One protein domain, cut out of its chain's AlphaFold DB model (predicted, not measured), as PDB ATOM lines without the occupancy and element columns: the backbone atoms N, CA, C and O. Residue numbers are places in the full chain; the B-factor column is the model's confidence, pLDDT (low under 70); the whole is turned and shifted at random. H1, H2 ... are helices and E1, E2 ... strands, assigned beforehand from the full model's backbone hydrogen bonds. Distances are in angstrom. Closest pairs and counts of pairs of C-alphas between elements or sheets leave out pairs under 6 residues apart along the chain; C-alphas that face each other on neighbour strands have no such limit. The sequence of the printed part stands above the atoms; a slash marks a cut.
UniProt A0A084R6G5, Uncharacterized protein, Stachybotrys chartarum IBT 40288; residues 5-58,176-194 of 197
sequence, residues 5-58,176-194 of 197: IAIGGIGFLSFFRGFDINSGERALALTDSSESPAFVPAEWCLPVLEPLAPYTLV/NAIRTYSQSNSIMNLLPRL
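AT A GLANCE: This is residues 5 to 58 and 176 to 194 of the 197 residues of an uncharacterized protein of Stachybotrys chartarum IBT 40288 (UniProt A0A084R6G5). With little regular structure, the domain is a small sheet curled like part of a barrel, a meander E1 E2 E3 E4 of antiparallel neighbours, with long unnamed stretches around it; short H1 only grazes it. Of 73 printed residues, 26 are in named elements, mostly strand, in the order E1 E2 E3 E4 H1. It is compact, radius of gyration of the C-alphas 12.3 A, spanning 32 by 27 by 24 A.

HOW THE PARTS SIT: E1, residues 5 to 7, and E2, residues 11 to 19, form a hairpin, N 5 and O 13 being 2.8 A apart. E2 and E3, residues 26 to 31, form another, N 16 to O 29 2.8 A. E3 and E4, residues 45 to 47, form a third, N 28 to O 46 2.8 A. These pairs are within hydrogen-bond range. The closest C-alphas of E2 and H1, residues 54 to 58, are Phe 15 and Leu 57, 7.3 A. In H1, 0 of 1 O i to N i+4 and 2 of 2 O i to N i+3 pairs are within range.

IN THESE COORDINATES: C-alpha 5 begins E1 at (-24.581, -45.617, 28.197); E2 is 24.0 A long, E3 15.2 A. H1 ends at C-alpha 58 (-27.942, -45.230, 38.174).

THE WHOLE: Residues 59 to 175 are not printed; C-alphas 58 and 176 are 15.3 A apart. The E3 to E4 link is long. Residues 8 to 10 and 176 to 194 have pLDDT under 70.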
ATOM      1  N   ILE A   5     -23.499 -44.701  28.561       77.50
ATOM      2  CA  ILE A   5     -24.581 -45.617  28.197       77.50
ATOM      3  C   ILE A   5     -24.943 -45.453  26.725       77.50
ATOM      4  O   ILE A   5     -24.950 -44.338  26.204       77.50
ATOM      5  N   ALA A   6     -25.252 -46.557  26.051       72.75
ATOM      6  CA  ALA A   6     -25.755 -46.534  24.688       72.75
ATOM      7  C   ALA A   6     -27.194 -46.001  24.670       72.75
ATOM      8  O   ALA A   6     -28.093 -46.564  25.299       72.75
ATOM      9  N   ILE A   7     -27.417 -44.926  23.920       71.56
ATOM     10  CA  ILE A   7     -28.721 -44.294  23.745       71.56
ATOM     11  C   ILE A   7     -29.083 -44.313  22.259       71.56
ATOM     12  O   ILE A   7     -28.719 -43.414  21.501       71.56
ATOM     13  N   GLY A   8     -29.840 -45.331  21.838       66.88
ATOM     14  CA  GLY A   8     -30.438 -45.383  20.500       66.88
ATOM     15  C   GLY A   8     -29.450 -45.098  19.360       66.88
ATOM     16  O   GLY A   8     -28.271 -45.431  19.436       66.88
ATOM     17  N   GLY A   9     -29.934 -44.451  18.296       62.59
ATOM     18  CA  GLY A   9     -29.108 -44.033  17.155       62.59
ATOM     19  C   GLY A   9     -28.119 -42.893  17.438       62.59
ATOM     20  O   GLY A   9     -27.445 -42.465  16.514       62.59
ATOM     21  N   ILE A  10     -28.027 -42.393  18.677       65.62
ATOM     22  CA  ILE A  10     -27.208 -41.221  19.040       65.62
ATOM     23  C   ILE A  10     -25.797 -41.651  19.441       65.62
ATOM     24  O   ILE A  10     -24.829 -40.961  19.140       65.62
ATOM     25  N   GLY A  11     -25.667 -42.816  20.079       70.94
ATOM     26  CA  GLY A  11     -24.389 -43.358  20.532       70.94
ATOM     27  C   GLY A  11     -24.256 -43.387  22.048       70.94
ATOM     28  O   GLY A  11     -25.241 -43.590  22.753       70.94
ATOM     29  N   PHE A  12     -23.031 -43.270  22.548       70.56
ATOM     30  CA  PHE A  12     -22.709 -43.400  23.966       70.56
ATOM     31  C   PHE A  12     -22.673 -42.037  24.639       70.56
ATOM     32  O   PHE A  12     -21.818 -41.228  24.300       70.56
ATOM     33  N   LEU A  13     -23.548 -41.814  25.617       75.44
ATOM     34  CA  LEU A  13     -23.620 -40.569  26.382       75.44
ATOM     35  C   LEU A  13     -23.332 -40.831  27.859       75.44
ATOM     36  O   LEU A  13     -23.693 -41.874  28.406       75.44
ATOM     37  N   SER A  14     -22.675 -39.876  28.504       78.38
ATOM     38  CA  SER A  14     -22.333 -39.926  29.923       78.38
ATOM     39  C   SER A  14     -23.214 -38.966  30.713       78.38
ATOM     40  O   SER A  14     -23.503 -37.863  30.252       78.38
ATOM     41  N   PHE A  15     -23.611 -39.364  31.922       78.75
ATOM     42  CA  PHE A  15     -24.337 -38.485  32.840       78.75
ATOM     43  C   PHE A  15     -23.392 -37.568  33.604       78.75
ATOM     44  O   PHE A  15     -22.428 -38.026  34.218       78.75
ATOM     45  N   PHE A  16     -23.719 -36.282  33.627       76.75
ATOM     46  CA  PHE A  16     -23.002 -35.262  34.374       76.75
ATOM     47  C   PHE A  16     -23.960 -34.501  35.271       76.75
ATOM     48  O   PHE A  16     -25.050 -34.113  34.869       76.75
ATOM     49  N   ARG A  17     -23.520 -34.253  36.499       79.94
ATOM     50  CA  ARG A  17     -24.196 -33.344  37.419       79.94
ATOM     51  C   ARG A  17     -23.378 -32.068  37.489       79.94
ATOM     52  O   ARG A  17     -22.199 -32.130  37.837       79.94
ATOM     53  N   GLY A  18     -24.004 -30.938  37.207       83.31
ATOM     54  CA  GLY A  18     -23.324 -29.651  37.201       83.31
ATOM     55  C   GLY A  18     -24.274 -28.488  37.429       83.31
ATOM     56  O   GLY A  18     -25.410 -28.666  37.875       83.31
ATOM     57  N   PHE A  19     -23.764 -27.304  37.119       86.62
ATOM     58  CA  PHE A  19     -24.521 -26.065  37.112       86.62
ATOM     59  C   PHE A  19     -24.436 -25.469  35.716       86.62
ATOM     60  O   PHE A  19     -23.359 -25.474  35.111       86.62
ATOM     61  N   ASP A  20     -25.553 -24.960  35.216       86.50
ATOM     62  CA  ASP A  20     -25.530 -24.090  34.053       86.50
ATOM     63  C   ASP A  20     -24.786 -22.801  34.433       86.50
ATOM     64  O   ASP A  20     -25.087 -22.158  35.439       86.50
ATOM     65  N   ILE A  21     -23.764 -22.447  33.654       86.31
ATOM     66  CA  ILE A  21     -22.847 -21.347  33.990       86.31
ATOM     67  C   ILE A  21     -23.558 -19.989  33.932       86.31
ATOM     68  O   ILE A  21     -23.175 -19.070  34.651       86.31
ATOM     69  N   ASN A  22     -24.585 -19.858  33.088       85.88
ATOM     70  CA  ASN A  22     -25.265 -18.587  32.854       85.88
ATOM     71  C   ASN A  22     -26.324 -18.307  33.924       85.88
ATOM     72  O   ASN A  22     -26.433 -17.186  34.414       85.88
ATOM     73  N   SER A  23     -27.111 -19.321  34.274       86.50
ATOM     74  CA  SER A  23     -28.226 -19.221  35.222       86.50
ATOM     75  C   SER A  23     -27.836 -19.585  36.656       86.50
ATOM     76  O   SER A  23     -28.507 -19.175  37.601       86.50
ATOM     77  N   GLY A  24     -26.760 -20.354  36.841       85.69
ATOM     78  CA  GLY A  24     -26.392 -20.939  38.130       85.69
ATOM     79  C   GLY A  24     -27.314 -22.081  38.572       85.69
ATOM     80  O   GLY A  24     -27.170 -22.584  39.689       85.69
ATOM     81  N   GLU A  25     -28.259 -22.500  37.727       87.44
ATOM     82  CA  GLU A  25     -29.195 -23.577  38.034       87.44
ATOM     83  C   GLU A  25     -28.513 -24.941  37.975       87.44
ATOM     84  O   GLU A  25     -27.609 -25.191  37.179       87.44
ATOM     85  N   ARG A  26     -28.957 -25.855  38.837       86.25
ATOM     86  CA  ARG A  26     -28.463 -27.233  38.854       86.25
ATOM     87  C   ARG A  26     -29.094 -28.011  37.713       86.25
ATOM     88  O   ARG A  26     -30.311 -27.994  37.550       86.25
ATOM     89  N   ALA A  27     -28.270 -28.769  37.001       85.00
ATOM     90  CA  ALA A  27     -28.732 -29.616  35.919       85.00
ATOM     91  C   ALA A  27     -28.093 -31.005  35.972       85.00
ATOM     92  O   ALA A  27     -26.922 -31.184  36.335       85.00
ATOM     93  N   LEU A  28     -28.891 -31.991  35.579       83.31
ATOM     94  CA  LEU A  28     -28.429 -33.290  35.131       83.31
ATOM     95  C   LEU A  28     -28.329 -33.246  33.609       83.31
ATOM     96  O   LEU A  28     -29.327 -33.041  32.933       83.31
ATOM     97  N   ALA A  29     -27.137 -33.456  33.076       82.50
ATOM     98  CA  ALA A  29     -26.876 -33.407  31.649       82.50
ATOM     99  C   ALA A  29     -26.444 -34.778  31.123       82.50
ATOM    100  O   ALA A  29     -25.712 -35.512  31.793       82.50
ATOM    101  N   LEU A  30     -26.865 -35.103  29.905       80.69
ATOM    102  CA  LEU A  30     -26.225 -36.120  29.075       80.69
ATOM    103  C   LEU A  30     -25.223 -35.424  28.160       80.69
ATOM    104  O   LEU A  30     -25.573 -34.453  27.505       80.69
ATOM    105  N   THR A  31     -23.985 -35.902  28.101       78.88
ATOM    106  CA  THR A  31     -22.951 -35.288  27.257       78.88
ATOM    107  C   THR A  31     -22.092 -36.332  26.577       78.88
ATOM    108  O   THR A  31     -21.913 -37.452  27.075       78.88
ATOM    109  N   ASP A  32     -21.563 -35.926  25.431       76.12
ATOM    110  CA  ASP A  32     -20.554 -36.646  24.688       76.12
ATOM    111  C   ASP A  32     -19.115 -36.135  24.941       76.12
ATOM    112  O   ASP A  32     -18.146 -36.597  24.336       76.12
ATOM    113  N   SER A  33     -18.941 -35.234  25.906       74.69
ATOM    114  CA  SER A  33     -17.631 -34.739  26.316       74.69
ATOM    115  C   SER A  33     -17.239 -35.231  27.707       74.69
ATOM    116  O   SER A  33     -18.053 -35.308  28.625       74.69
ATOM    117  N   SER A  34     -15.956 -35.555  27.876       75.00
ATOM    118  CA  SER A  34     -15.350 -35.769  29.196       75.00
ATOM    119  C   SER A  34     -14.790 -34.482  29.812       75.00
ATOM    120  O   SER A  34     -14.226 -34.532  30.905       75.00
ATOM    121  N   GLU A  35     -14.887 -33.354  29.108       78.00
ATOM    122  CA  GLU A  35     -14.346 -32.065  29.532       78.00
ATOM    123  C   GLU A  35     -15.308 -31.317  30.465       78.00
ATOM    124  O   GLU A  35     -16.521 -31.525  30.453       78.00
ATOM    125  N   SER A  36     -14.752 -30.434  31.293       81.19
ATOM    126  CA  SER A  36     -15.509 -29.540  32.167       81.19
ATOM    127  C   SER A  36     -14.917 -28.130  32.065       81.19
ATOM    128  O   SER A  36     -13.737 -27.972  32.387       81.19
ATOM    129  N   PRO A  37     -15.703 -27.106  31.691       82.56
ATOM    130  CA  PRO A  37     -17.134 -27.163  31.379       82.56
ATOM    131  C   PRO A  37     -17.434 -27.844  30.032       82.56
ATOM    132  O   PRO A  37     -16.660 -27.721  29.089       82.56
ATOM    133  N   ALA A  38     -18.569 -28.539  29.946       83.38
ATOM    134  CA  ALA A  38     -19.053 -29.145  28.705       83.38
ATOM    135  C   ALA A  38     -20.124 -28.260  28.054       83.38
ATOM    136  O   ALA A  38     -20.992 -27.723  28.744       83.38
ATOM    137  N   PHE A  39     -20.101 -28.161  26.724       83.81
ATOM    138  CA  PHE A  39     -21.197 -27.578  25.951       83.81
ATOM    139  C   PHE A  39     -22.222 -28.665  25.655       83.81
ATOM    140  O   PHE A  39     -21.949 -29.587  24.892       83.81
ATOM    141  N   VAL A  40     -23.390 -28.563  26.285       81.38
ATOM    142  CA  VAL A  40     -24.456 -29.558  26.175       81.38
ATOM    143  C   VAL A  40     -25.710 -28.884  25.618       81.38
ATOM    144  O   VAL A  40     -26.071 -27.812  26.109       81.38
ATOM    145  N   PRO A  41     -26.378 -29.470  24.606       81.88
ATOM    146  CA  PRO A  41     -27.665 -28.970  24.135       81.88
ATOM    147  C   PRO A  41     -28.687 -28.898  25.276       81.88
ATOM    148  O   PRO A  41     -28.745 -29.799  26.114       81.88
ATOM    149  N   ALA A  42     -29.510 -27.849  25.317       77.94
ATOM    150  CA  ALA A  42     -30.471 -27.644  26.405       77.94
ATOM    151  C   ALA A  42     -31.472 -28.807  26.521       77.94
ATOM    152  O   ALA A  42     -31.877 -29.177  27.617       77.94
ATOM    153  N   GLU A  43     -31.808 -29.448  25.402       76.69
ATOM    154  CA  GLU A  43     -32.635 -30.651  25.345       76.69
ATOM    155  C   GLU A  43     -31.974 -31.905  25.948       76.69
ATOM    156  O   GLU A  43     -32.604 -32.955  26.030       76.69
ATOM    157  N   TRP A  44     -30.692 -31.861  26.312       77.69
ATOM    158  CA  TRP A  44     -29.998 -32.949  27.019       77.69
ATOM    159  C   TRP A  44     -29.768 -32.601  28.488       77.69
ATOM    160  O   TRP A  44     -29.168 -33.391  29.219       77.69
ATOM    161  N   CYS A  45     -30.263 -31.441  28.915       81.12
ATOM    162  CA  CYS A  45     -30.203 -30.948  30.274       81.12
ATOM    163  C   CYS A  45     -31.576 -31.090  30.933       81.12
ATOM    164  O   CYS A  45     -32.600 -30.655  30.413       81.12
ATOM    165  N   LEU A  46     -31.585 -31.683  32.118       80.81
ATOM    166  CA  LEU A  46     -32.730 -31.746  33.009       80.81
ATOM    167  C   LEU A  46     -32.452 -30.841  34.206       80.81
ATOM    168  O   LEU A  46     -31.499 -31.120  34.941       80.81
ATOM    169  N   PRO A  47     -33.240 -29.778  34.420       80.75
ATOM    170  CA  PRO A  47     -33.099 -28.953  35.609       80.75
ATOM    171  C   PRO A  47     -33.448 -29.776  36.848       80.75
ATOM    172  O   PRO A  47     -34.370 -30.592  36.843       80.75
ATOM    173  N   VAL A  48     -32.696 -29.571  37.925       82.62
ATOM    174  CA  VAL A  48     -32.860 -30.330  39.163       82.62
ATOM    175  C   VAL A  48     -32.918 -29.369  40.337       82.62
ATOM    176  O   VAL A  48     -31.956 -28.666  40.625       82.62
ATOM    177  N   LEU A  49     -34.036 -29.363  41.056       76.69
ATOM    178  CA  LEU A  49     -34.226 -28.459  42.194       76.69
ATOM    179  C   LEU A  49     -33.364 -28.858  43.403       76.69
ATOM    180  O   LEU A  49     -32.865 -28.003  44.135       76.69
ATOM    181  N   GLU A  50     -33.133 -30.158  43.586       77.62
ATOM    182  CA  GLU A  50     -32.429 -30.715  44.740       77.62
ATOM    183  C   GLU A  50     -31.163 -31.485  44.339       77.62
ATOM    184  O   GLU A  50     -31.034 -31.967  43.214       77.62
ATOM    185  N   PRO A  51     -30.168 -31.619  45.233       74.12
ATOM    186  CA  PRO A  51     -29.027 -32.476  44.950       74.12
ATOM    187  C   PRO A  51     -29.473 -33.936  44.777       74.12
ATOM    188  O   PRO A  51     -29.874 -34.595  45.731       74.12
ATOM    189  N   LEU A  52     -29.333 -34.458  43.556       73.44
ATOM    190  CA  LEU A  52     -29.578 -35.869  43.266       73.44
ATOM    191  C   LEU A  52     -28.584 -36.750  44.010       73.44
ATOM    192  O   LEU A  52     -27.359 -36.548  43.949       73.44
ATOM    193  N   ALA A  53     -29.124 -37.778  44.651       78.06
ATOM    194  CA  ALA A  53     -28.320 -38.840  45.201       78.06
ATOM    195  C   ALA A  53     -27.679 -39.667  44.067       78.06
ATOM    196  O   ALA A  53     -28.281 -39.835  43.003       78.06
ATOM    197  N   PRO A  54     -26.470 -40.227  44.269       71.75
ATOM    198  CA  PRO A  54     -25.786 -41.003  43.233       71.75
ATOM    199  C   PRO A  54     -26.617 -42.166  42.667       71.75
ATOM    200  O   PRO A  54     -26.531 -42.460  41.478       71.75
ATOM    201  N   TYR A  55     -27.460 -42.797  43.493       76.31
ATOM    202  CA  TYR A  55     -28.322 -43.902  43.064       76.31
ATOM    203  C   TYR A  55     -29.396 -43.466  42.056       76.31
ATOM    204  O   TYR A  55     -29.810 -44.273  41.227       76.31
ATOM    205  N   THR A  56     -29.820 -42.197  42.070       79.94
ATOM    206  CA  THR A  56     -30.823 -41.692  41.125       79.94
ATOM    207  C   THR A  56     -30.275 -41.678  39.702       79.94
ATOM    208  O   THR A  56     -30.984 -42.048  38.774       79.94
ATOM    209  N   LEU A  57     -28.988 -41.355  39.531       78.56
ATOM    210  CA  LEU A  57     -28.317 -41.413  38.228       78.56
ATOM    211  C   LEU A  57     -28.267 -42.838  37.679       78.56
ATOM    212  O   LEU A  57     -28.534 -43.058  36.501       78.56
ATOM    213  N   VAL A  58     -27.960 -43.808  38.543       82.06
ATOM    214  CA  VAL A  58     -27.942 -45.230  38.174       82.06
ATOM    215  C   VAL A  58     -29.343 -45.696  37.776       82.06
ATOM    216  O   VAL A  58     -29.496 -46.363  36.756       82.06
ATOM    217  N   ASN A 176     -16.808 -47.160  28.174       58.06
ATOM    218  CA  ASN A 176     -15.884 -46.253  28.865       58.06
ATOM    219  C   ASN A 176     -15.431 -45.106  27.949       58.06
ATOM    220  O   ASN A 176     -14.729 -44.200  28.387       58.06
ATOM    221  N   ALA A 177     -15.797 -45.174  26.669       56.97
ATOM    222  CA  ALA A 177     -15.515 -44.159  25.675       56.97
ATOM    223  C   ALA A 177     -16.831 -43.540  25.230       56.97
ATOM    224  O   ALA A 177     -17.843 -44.231  25.077       56.97
ATOM    225  N   ILE A 178     -16.797 -42.238  25.012       55.22
ATOM    226  CA  ILE A 178     -17.913 -41.530  24.426       55.22
ATOM    227  C   ILE A 178     -17.784 -41.624  22.901       55.22
ATOM    228  O   ILE A 178     -16.701 -41.424  22.352       55.22
ATOM    229  N   ARG A 179     -18.866 -42.013  22.219       55.44
ATOM    230  CA  ARG A 179     -18.927 -42.127  20.759       55.44
ATOM    231  C   ARG A 179     -20.295 -41.670  20.279       55.44
ATOM    232  O   ARG A 179     -21.272 -42.359  20.551       55.44
ATOM    233  N   THR A 180     -20.356 -40.565  19.551       51.25
ATOM    234  CA  THR A 180     -21.587 -40.051  18.939       51.25
ATOM    235  C   THR A 180     -21.698 -40.591  17.510       51.25
ATOM    236  O   THR A 180     -20.743 -40.516  16.735       51.25
ATOM    237  N   TYR A 181     -22.845 -41.163  17.145       49.66
ATOM    238  CA  TYR A 181     -23.165 -41.481  15.753       49.66
ATOM    239  C   TYR A 181     -23.859 -40.258  15.144       49.66
ATOM    240  O   TYR A 181     -24.818 -39.739  15.708       49.66
ATOM    241  N   SER A 182     -23.371 -39.762  14.004       41.09
ATOM    242  CA  SER A 182     -23.765 -38.459  13.439       41.09
ATOM    243  C   SER A 182     -25.187 -38.383  12.850       41.09
ATOM    244  O   SER A 182     -25.459 -37.518  12.020       41.09
ATOM    245  N   GLN A 183     -26.118 -39.252  13.252       41.50
ATOM    246  CA  GLN A 183     -27.506 -39.191  12.796       41.50
ATOM    247  C   GLN A 183     -28.492 -39.578  13.905       41.50
ATOM    248  O   GLN A 183     -28.586 -40.749  14.253       41.50
ATOM    249  N   SER A 184     -29.324 -38.630  14.368       42.12
ATOM    250  CA  SER A 184     -30.799 -38.732  14.278       42.12
ATOM    251  C   SER A 184     -31.573 -37.967  15.369       42.12
ATOM    252  O   SER A 184     -31.271 -38.025  16.559       42.12
ATOM    253  N   ASN A 185     -32.673 -37.355  14.914       37.00
ATOM    254  CA  ASN A 185     -33.735 -36.583  15.576       37.00
ATOM    255  C   ASN A 185     -34.542 -37.312  16.690       37.00
ATOM    256  O   ASN A 185     -35.713 -37.007  16.902       37.00
ATOM    257  N   SER A 186     -33.990 -38.308  17.395       45.88
ATOM    258  CA  SER A 186     -34.764 -39.203  18.292       45.88
ATOM    259  C   SER A 186     -34.900 -38.754  19.758       45.88
ATOM    260  O   SER A 186     -35.468 -39.478  20.577       45.88
ATOM    261  N   ILE A 187     -34.410 -37.567  20.115       46.88
ATOM    262  CA  ILE A 187     -34.211 -37.176  21.525       46.88
ATOM    263  C   ILE A 187     -35.482 -36.631  22.184       46.88
ATOM    264  O   ILE A 187     -35.665 -36.783  23.392       46.88
ATOM    265  N   MET A 188     -36.430 -36.124  21.389       42.47
ATOM    266  CA  MET A 188     -37.700 -35.577  21.889       42.47
ATOM    267  C   MET A 188     -38.564 -36.580  22.679       42.47
ATOM    268  O   MET A 188     -39.472 -36.164  23.390       42.47
ATOM    269  N   ASN A 189     -38.278 -37.887  22.613       46.34
ATOM    270  CA  ASN A 189     -39.056 -38.922  23.303       46.34
ATOM    271  C   ASN A 189     -38.420 -39.460  24.602       46.34
ATOM    272  O   ASN A 189     -39.020 -40.332  25.238       46.34
ATOM    273  N   LEU A 190     -37.225 -38.997  24.998       47.72
ATOM    274  CA  LEU A 190     -36.514 -39.518  26.181       47.72
ATOM    275  C   LEU A 190     -36.724 -38.667  27.440       47.72
ATOM    276  O   LEU A 190     -36.925 -39.234  28.512       47.72
ATOM    277  N   LEU A 191     -36.757 -37.338  27.319       46.03
ATOM    278  CA  LEU A 191     -36.949 -36.435  28.461       46.03
ATOM    279  C   LEU A 191     -38.332 -36.535  29.135       46.03
ATOM    280  O   LEU A 191     -38.357 -36.627  30.362       46.03
ATOM    281  N   PRO A 192     -39.472 -36.651  28.413       45.12
ATOM    282  CA  PRO A 192     -40.785 -36.759  29.067       45.12
ATOM    283  C   PRO A 192     -40.940 -38.037  29.909       45.12
ATOM    284  O   PRO A 192     -41.884 -38.183  30.681       45.12
ATOM    285  N   ARG A 193     -40.036 -39.012  29.734       41.28
ATOM    286  CA  ARG A 193     -40.019 -40.277  30.479       41.28
ATOM    287  C   ARG A 193     -39.209 -40.202  31.770       41.28
ATOM    288  O   ARG A 193     -39.350 -41.099  32.594       41.28
ATOM    289  N   LEU A 194     -38.382 -39.170  31.927       41.25
ATOM    290  CA  LEU A 194     -37.600 -38.916  33.135       41.25
ATOM    291  C   LEU A 194     -38.383 -38.081  34.156       41.25
ATOM    292  O   LEU A 194     -38.133 -38.214  35.344       41.25
TER     293      LEU A 194